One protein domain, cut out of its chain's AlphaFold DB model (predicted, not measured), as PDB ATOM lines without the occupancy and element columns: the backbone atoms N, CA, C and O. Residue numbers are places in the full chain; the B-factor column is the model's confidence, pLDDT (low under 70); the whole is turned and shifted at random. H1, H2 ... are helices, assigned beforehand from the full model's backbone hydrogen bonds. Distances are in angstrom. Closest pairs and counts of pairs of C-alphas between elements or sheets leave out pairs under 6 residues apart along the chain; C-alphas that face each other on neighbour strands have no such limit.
ATOM      1  N   TYR A   2     263.821 381.167 249.940       79.50
ATOM      2  CA  TYR A   2     264.582 380.269 250.837       79.50
ATOM      3  C   TYR A   2     264.101 378.811 250.775       79.50
ATOM      4  O   TYR A   2     264.917 377.905 250.912       79.50
ATOM      5  N   SER A   3     262.818 378.589 250.482       81.50
ATOM      6  CA  SER A   3     262.237 377.263 250.242       81.50
ATOM      7  C   SER A   3     262.960 376.470 249.145       81.50
ATOM      8  O   SER A   3     263.184 375.278 249.304       81.50
ATOM      9  N   GLU A   4     263.415 377.123 248.074       84.44
ATOM     10  CA  GLU A   4     264.127 376.477 246.954       84.44
ATOM     11  C   GLU A   4     265.561 376.059 247.310       84.44
ATOM     12  O   GLU A   4     266.197 375.319 246.564       84.44
ATOM     13  N   LYS A   5     266.099 376.543 248.438       86.62
ATOM     14  CA  LYS A   5     267.432 376.161 248.928       86.62
ATOM     15  C   LYS A   5     267.399 374.884 249.768       86.62
ATOM     16  O   LYS A   5     268.461 374.379 250.129       86.62
ATOM     17  N   ILE A   6     266.212 374.375 250.105       87.25
ATOM     18  CA  ILE A   6     266.064 373.136 250.864       87.25
ATOM     19  C   ILE A   6     266.306 371.974 249.911       87.25
ATOM     20  O   ILE A   6     265.580 371.773 248.939       87.25
ATOM     21  N   LYS A   7     267.374 371.226 250.184       89.94
ATOM     22  CA  LYS A   7     267.764 370.085 249.367       89.94
ATOM     23  C   LYS A   7     266.630 369.056 249.340       89.94
ATOM     24  O   LYS A   7     266.049 368.759 250.378       89.94
ATOM     25  N   ASP A   8     266.352 368.524 248.153       92.62
ATOM     26  CA  ASP A   8     265.367 367.464 247.905       92.62
ATOM     27  C   ASP A   8     263.896 367.853 248.196       92.62
ATOM     28  O   ASP A   8     263.013 366.999 248.145       92.62
ATOM     29  N   ALA A   9     263.603 369.140 248.434       92.56
ATOM     30  CA  ALA A   9     262.237 369.622 248.624       92.56
ATOM     31  C   ALA A   9     261.492 369.800 247.289       92.56
ATOM     32  O   ALA A   9     262.008 370.399 246.342       92.56
ATOM     33  N   GLN A  10     260.235 369.352 247.240       94.00
ATOM     34  CA  GLN A  10     259.288 369.753 246.198       94.00
ATOM     35  C   GLN A  10     258.533 370.997 246.670       94.00
ATOM     36  O   GLN A  10     257.840 370.965 247.683       94.00
ATOM     37  N   VAL A  11     258.701 372.111 245.956       93.88
ATOM     38  CA  VAL A  11     258.152 373.411 246.361       93.88
ATOM     39  C   VAL A  11     256.926 373.752 245.524       93.88
ATOM     40  O   VAL A  11     257.026 373.915 244.309       93.88
ATOM     41  N   THR A  12     255.794 373.950 246.199       94.31
ATOM     42  CA  THR A  12     254.554 374.473 245.611       94.31
ATOM     43  C   THR A  12     254.239 375.832 246.225       94.31
ATOM     44  O   THR A  12     254.342 376.013 247.438       94.31
ATOM     45  N   GLN A  13     253.864 376.799 245.388       94.25
ATOM     46  CA  GLN A  13     253.470 378.139 245.823       94.25
ATOM     47  C   GLN A  13     251.954 378.298 245.749       94.25
ATOM     48  O   GLN A  13     251.311 377.806 244.824       94.25
ATOM     49  N   PHE A  14     251.411 379.027 246.717       94.44
ATOM     50  CA  PHE A  14     249.990 379.326 246.841       94.44
ATOM     51  C   PHE A  14     249.787 380.836 246.919       94.44
ATOM     52  O   PHE A  14     250.713 381.580 247.251       94.44
ATOM     53  N   ASN A  15     248.570 381.292 246.635       93.81
ATOM     54  CA  ASN A  15     248.263 382.721 246.607       93.81
ATOM     55  C   ASN A  15     248.028 383.292 248.010       93.81
ATOM     56  O   ASN A  15     248.093 384.507 248.200       93.81
ATOM     57  N   SER A  16     247.741 382.442 249.001       94.25
ATOM     58  CA  SER A  16     247.522 382.869 250.384       94.25
ATOM     59  C   SER A  16     248.047 381.867 251.413       94.25
ATOM     60  O   SER A  16     248.112 380.668 251.160       94.25
ATOM     61  N   ALA A  17     248.354 382.353 252.620       93.75
ATOM     62  CA  ALA A  17     248.707 381.488 253.748       93.75
ATOM     63  C   ALA A  17     247.554 380.541 254.140       93.75
ATOM     64  O   ALA A  17     247.784 379.419 254.568       93.75
ATOM     65  N   SER A  18     246.299 380.960 253.962       92.94
ATOM     66  CA  SER A  18     245.138 380.108 254.247       92.94
ATOM     67  C   SER A  18     245.100 378.855 253.369       92.94
ATOM     68  O   SER A  18     244.731 377.782 253.845       92.94
ATOM     69  N   GLU A  19     245.497 378.977 252.100       95.88
ATOM     70  CA  GLU A  19     245.596 377.841 251.177       95.88
ATOM     71  C   GLU A  19     246.694 376.862 251.605       95.88
ATOM     72  O   GLU A  19     246.467 375.654 251.571       95.88
ATOM     73  N   THR A  20     247.844 377.356 252.080       96.19
ATOM     74  CA  THR A  20     248.937 376.476 252.521       96.19
ATOM     75  C   THR A  20     248.553 375.668 253.760       96.19
ATOM     76  O   THR A  20     248.845 374.476 253.816       96.19
ATOM     77  N   TYR A  21     247.838 376.265 254.724       95.19
ATOM     78  CA  TYR A  21     247.330 375.532 255.892       95.19
ATOM     79  C   TYR A  21     246.334 374.435 255.504       95.19
ATOM     80  O   TYR A  21     246.355 373.350 256.085       95.19
ATOM     81  N   LEU A  22     245.466 374.691 254.520       94.38
ATOM     82  CA  LEU A  22     244.545 373.676 254.009       94.38
ATOM     83  C   LEU A  22     245.299 372.508 253.361       94.38
ATOM     84  O   LEU A  22     244.906 371.360 253.560       94.38
ATOM     85  N   GLU A  23     246.357 372.801 252.604       96.31
ATOM     86  CA  GLU A  23     247.182 371.792 251.938       96.31
ATOM     87  C   GLU A  23     247.900 370.888 252.945       96.31
ATOM     88  O   GLU A  23     247.802 369.664 252.849       96.31
ATOM     89  N   LEU A  24     248.527 371.481 253.967       95.56
ATOM     90  CA  LEU A  24     249.183 370.743 255.050       95.56
ATOM     91  C   LEU A  24     248.200 369.800 255.753       95.56
ATOM     92  O   LEU A  24     248.462 368.610 255.899       95.56
ATOM     93  N   ARG A  25     247.016 370.303 256.118       92.56
ATOM     94  CA  ARG A  25     245.991 369.502 256.811       92.56
ATOM     95  C   ARG A  25     245.391 368.392 255.950       92.56
ATOM     96  O   ARG A  25     244.895 367.403 256.481       92.56
ATOM     97  N   LYS A  26     245.412 368.546 254.625       95.00
ATOM     98  CA  LYS A  26     245.000 367.501 253.676       95.00
ATOM     99  C   LYS A  26     246.109 366.489 253.378       95.00
ATOM    100  O   LYS A  26     245.844 365.530 252.657       95.00
ATOM    101  N   GLY A  27     247.314 366.690 253.913       94.75
ATOM    102  CA  GLY A  27     248.483 365.861 253.622       94.75
ATOM    103  C   GLY A  27     249.063 366.096 252.225       94.75
ATOM    104  O   GLY A  27     249.722 365.212 251.689       94.75
ATOM    105  N   GLY A  28     248.789 367.252 251.614       95.94
ATOM    106  CA  GLY A  28     249.360 367.633 250.319       95.94
ATOM    107  C   GLY A  28     250.800 368.148 250.414       95.94
ATOM    108  O   GLY A  28     251.533 368.136 249.427       95.94
ATOM    109  N   CYS A  29     251.236 368.555 251.610       95.62
ATOM    110  CA  CYS A  29     252.627 368.876 251.908       95.62
ATOM    111  C   CYS A  29     253.002 368.467 253.338       95.62
ATOM    112  O   CYS A  29     252.137 368.353 254.204       95.62
ATOM    113  N   ASP A  30     254.302 368.284 253.581       94.31
ATOM    114  CA  ASP A  30     254.835 367.927 254.904       94.31
ATOM    115  C   ASP A  30     255.090 369.153 255.798       94.31
ATOM    116  O   ASP A  30     255.126 369.047 257.023       94.31
ATOM    117  N   ALA A  31     255.311 370.324 255.191       93.38
ATOM    118  CA  ALA A  31     255.639 371.558 255.893       93.38
ATOM    119  C   ALA A  31     255.243 372.802 255.086       93.38
ATOM    120  O   ALA A  31     255.205 372.793 253.853       93.38
ATOM    121  N   ILE A  32     255.011 373.905 255.800       93.94
ATOM    122  CA  ILE A  32     254.780 375.235 255.231       93.94
ATOM    123  C   ILE A  32     255.936 376.138 255.649       93.94
ATOM    124  O   ILE A  32     256.387 376.088 256.791       93.94
ATOM    125  N   ILE A  33     256.388 376.989 254.730       92.00
ATOM    126  CA  ILE A  33     257.385 378.023 255.007       92.00
ATOM    127  C   ILE A  33     256.747 379.384 254.758       92.00
ATOM    128  O   ILE A  33     256.310 379.675 253.645       92.00
ATOM    129  N   ASN A  34     256.710 380.209 255.799       91.50
ATOM    130  CA  ASN A  34     256.299 381.604 255.747       91.50
ATOM    131  C   ASN A  34     256.912 382.369 256.934       91.50
ATOM    132  O   ASN A  34     257.587 381.801 257.795       91.50
ATOM    133  N   ASP A  35     256.642 383.664 256.982       90.25
ATOM    134  CA  ASP A  35     257.015 384.567 258.055       90.25
ATOM    135  C   ASP A  35     256.476 384.101 259.417       90.25
ATOM    136  O   ASP A  35     255.284 383.816 259.578       90.25
ATOM    137  N   ARG A  36     257.342 384.093 260.443       87.94
ATOM    138  CA  ARG A  36     256.969 383.655 261.802       87.94
ATOM    139  C   ARG A  36     255.748 384.396 262.360       87.94
ATOM    140  O   ARG A  36     254.875 383.708 262.886       87.94
ATOM    141  N   PRO A  37     255.604 385.734 262.230       87.62
ATOM    142  CA  PRO A  37     254.404 386.428 262.702       87.62
ATOM    143  C   PRO A  37     253.099 385.904 262.085       87.62
ATOM    144  O   PRO A  37     252.079 385.858 262.771       87.62
ATOM    145  N   VAL A  38     253.120 385.461 260.820       91.56
ATOM    146  CA  VAL A  38     251.939 384.906 260.135       91.56
ATOM    147  C   VAL A  38     251.543 383.563 260.748       91.56
ATOM    148  O   VAL A  38     250.364 383.329 261.022       91.56
ATOM    149  N   HIS A  39     252.520 382.692 261.005       91.31
ATOM    150  CA  HIS A  39     252.277 381.407 261.658       91.31
ATOM    151  C   HIS A  39     251.878 381.565 263.128       91.31
ATOM    152  O   HIS A  39     250.898 380.961 263.557       91.31
ATOM    153  N   ALA A  40     252.564 382.423 263.884       88.31
ATOM    154  CA  ALA A  40     252.232 382.715 265.278       88.31
ATOM    155  C   ALA A  40     250.790 383.233 265.411       88.31
ATOM    156  O   ALA A  40     250.027 382.766 266.257       88.31
ATOM    157  N   TYR A  41     250.377 384.138 264.519       88.69
ATOM    158  CA  TYR A  41     248.999 384.615 264.464       88.69
ATOM    159  C   TYR A  41     247.994 383.485 264.192       88.69
ATOM    160  O   TYR A  41     246.965 383.400 264.865       88.69
ATOM    161  N   TYR A  42     248.286 382.602 263.232       90.94
ATOM    162  CA  TYR A  42     247.439 381.444 262.941       90.94
ATOM    163  C   TYR A  42     247.297 380.518 264.159       90.94
ATOM    164  O   TYR A  42     246.174 380.194 264.541       90.94
ATOM    165  N   MET A  43     248.402 380.178 264.829       89.31
ATOM    166  CA  MET A  43     248.380 379.348 266.041       89.31
ATOM    167  C   MET A  43     247.542 379.988 267.158       89.31
ATOM    168  O   MET A  43     246.727 379.309 267.783       89.31
ATOM    169  N   ALA A  44     247.665 381.303 267.368       86.06
ATOM    170  CA  ALA A  44     246.901 382.031 268.384       86.06
ATOM    171  C   ALA A  44     245.391 382.075 268.112       86.06
ATOM    172  O   ALA A  44     244.581 382.038 269.045       86.06
ATOM    173  N   THR A  45     245.014 382.229 266.841       87.62
ATOM    174  CA  THR A  45     243.635 382.545 266.447       87.62
ATOM    175  C   THR A  45     242.840 381.319 266.034       87.62
ATOM    176  O   THR A  45     241.711 381.156 266.494       87.62
ATOM    177  N   ALA A  46     243.419 380.448 265.210       89.62
ATOM    178  CA  ALA A  46     242.775 379.218 264.767       89.62
ATOM    179  C   ALA A  46     242.886 378.097 265.808       89.62
ATOM    180  O   ALA A  46     242.030 377.216 265.821       89.62
ATOM    181  N   LYS A  47     243.903 378.152 266.685       88.50
ATOM    182  CA  LYS A  47     244.191 377.145 267.722       88.50
ATOM    183  C   LYS A  47     244.130 375.707 267.183       88.50
ATOM    184  O   LYS A  47     243.383 374.896 267.731       88.50
ATOM    185  N   PRO A  48     244.858 375.405 266.094       90.62
ATOM    186  CA  PRO A  48     244.870 374.058 265.552       90.62
ATOM    187  C   PRO A  48     245.512 373.090 266.556       90.62
ATOM    188  O   PRO A  48     246.420 373.463 267.299       90.62
ATOM    189  N   ASP A  49     245.037 371.851 266.569       92.25
ATOM    190  CA  ASP A  49     245.536 370.754 267.403       92.25
ATOM    191  C   ASP A  49     246.304 369.690 266.597       92.25
ATOM    192  O   ASP A  49     246.864 368.760 267.174       92.25
ATOM    193  N   ASP A  50     246.362 369.850 265.272       91.44
ATOM    194  CA  ASP A  50     246.942 368.915 264.305       91.44
ATOM    195  C   ASP A  50     248.244 369.416 263.653       91.44
ATOM    196  O   ASP A  50     248.842 368.705 262.845       91.44
ATOM    197  N   VAL A  51     248.717 370.614 264.013       92.56
ATOM    198  CA  VAL A  51     249.980 371.181 263.518       92.56
ATOM    199  C   VAL A  51     250.795 371.805 264.644       92.56
ATOM    200  O   VAL A  51     250.259 372.236 265.665       92.56
ATOM    201  N   ILE A  52     252.106 371.888 264.435       92.00
ATOM    202  CA  ILE A  52     253.042 372.553 265.344       92.00
ATOM    203  C   ILE A  52     253.809 373.646 264.607       92.00
ATOM    204  O   ILE A  52     254.097 373.527 263.414       92.00
ATOM    205  N   LEU A  53     254.168 374.704 265.331       90.69
ATOM    206  CA  LEU A  53     255.166 375.660 264.873       90.69
ATOM    207  C   LEU A  53     256.544 375.122 265.261       90.69
ATOM    208  O   LEU A  53     256.773 374.823 266.429       90.69
ATOM    209  N   LEU A  54     257.439 374.966 264.288       89.94
ATOM    210  CA  LEU A  54     258.797 374.499 264.556       89.94
ATOM    211  C   LEU A  54     259.664 375.618 265.139       89.94
ATOM    212  O   LEU A  54     259.559 376.785 264.746       89.94
ATOM    213  N   ASP A  55     260.566 375.225 266.034       79.75
ATOM    214  CA  ASP A  55     261.616 376.095 266.544       79.75
ATOM    215  C   ASP A  55     262.683 376.375 265.485       79.75
ATOM    216  O   ASP A  55     263.016 375.536 264.646       79.75
ATOM    217  N   GLY A  56     263.273 377.567 265.568       77.31
ATOM    218  CA  GLY A  56     264.331 378.007 264.668       77.31
ATOM    219  C   GLY A  56     263.841 378.844 263.487       77.31
ATOM    220  O   GLY A  56     262.654 378.954 263.187       77.31
ATOM    221  N   TYR A  57     264.803 379.488 262.836       80.25
ATOM    222  CA  TYR A  57     264.578 380.409 261.730       80.25
ATOM    223  C   TYR A  57     265.453 379.988 260.556       80.25
ATOM    224  O   TYR A  57     266.656 379.790 260.721       80.25
ATOM    225  N   ILE A  58     264.865 379.890 259.363       81.31
ATOM    226  CA  ILE A  58     265.634 379.689 258.124       81.31
ATOM    227  C   ILE A  58     266.424 380.966 257.790       81.31
ATOM    228  O   ILE A  58     267.547 380.908 257.292       81.31
ATOM    229  N   SER A  59     265.842 382.122 258.108       82.19
ATOM    230  CA  SER A  59     266.455 383.444 258.012       82.19
ATOM    231  C   SER A  59     265.806 384.399 259.012       82.19
ATOM    232  O   SER A  59     264.650 384.213 259.395       82.19
ATOM    233  N   ALA A  60     266.537 385.438 259.406       80.19
ATOM    234  CA  ALA A  60     266.014 386.545 260.197       80.19
ATOM    235  C   ALA A  60     266.236 387.849 259.427       80.19
ATOM    236  O   ALA A  60     267.357 388.142 259.006       80.19
ATOM    237  N   GLU A  61     265.165 388.610 259.232       81.81
ATOM    238  CA  GLU A  61     265.165 389.853 258.463       81.81
ATOM    239  C   GLU A  61     264.376 390.923 259.226       81.81
ATOM    240  O   GLU A  61     263.394 390.627 259.909       81.81
ATOM    241  N   SER A  62     264.820 392.178 259.137       84.12
ATOM    242  CA  SER A  62     264.102 393.304 259.738       84.12
ATOM    243  C   SER A  62     262.969 393.757 258.824       84.12
ATOM    244  O   SER A  62     263.198 394.054 257.651       84.12
ATOM    245  N   TYR A  63     261.761 393.890 259.371       86.75
ATOM    246  CA  TYR A  63     260.627 394.473 258.653       86.75
ATOM    247  C   TYR A  63     260.756 395.993 258.525       86.75
ATOM    248  O   TYR A  63     261.286 396.671 259.408       86.75
TER     249      TYR A  63
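Overview. This is residues 2 to 63 of the 105 residues of the protein "PBPb domain-containing protein" of Succinivibrionaceae bacterium (UniProt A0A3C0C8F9). This domain has little regular structure: it is mostly looping chain, with H3 and H2 near each other on one side and the short H1 off on the other side. After H3, residues 47 to 63, with no named element, fold back towards the side of H1. The printed part has 62 residues with three named helices, in the order H1, H2, H3, and no named strand. The class is all helix, though under half of the residues are in named elements; the whole is compact, with a radius of gyration of the C-alphas of 12.0 A and spans of 30 by 30 by 22 A.

Along the chain. Find C-alpha 36 at (256.969, 383.655, 261.802); from there H3, residues 36 to 46, runs 15.2 A to C-alpha 46 at (242.775, 379.218, 264.767). H2, residues 17 to 25, covers 12.7 A. Look for H1, residues 2 to 5, from C-alpha 2 at (264.582, 380.269, 250.837).

Arrangement. H3 and H2 are close but not clearly touching; their closest C-alphas, of Val 38 and Ala 17, are 7.9 A apart. They run the same way at a steep tilt of 68 degrees, only just short of about perpendicular. H1 is apart from both. Every O i to N i+4 pair is within hydrogen-bond range in H2 and H3; H1 is too short for one.

Size, cuts and confidence. The C-alphas farthest apart, of Lys 26 and Ser 62, are 32.7 A apart. The printed part has no cut. The link from H1 to H2 is long. No printed residue is under 70 in pLDDT.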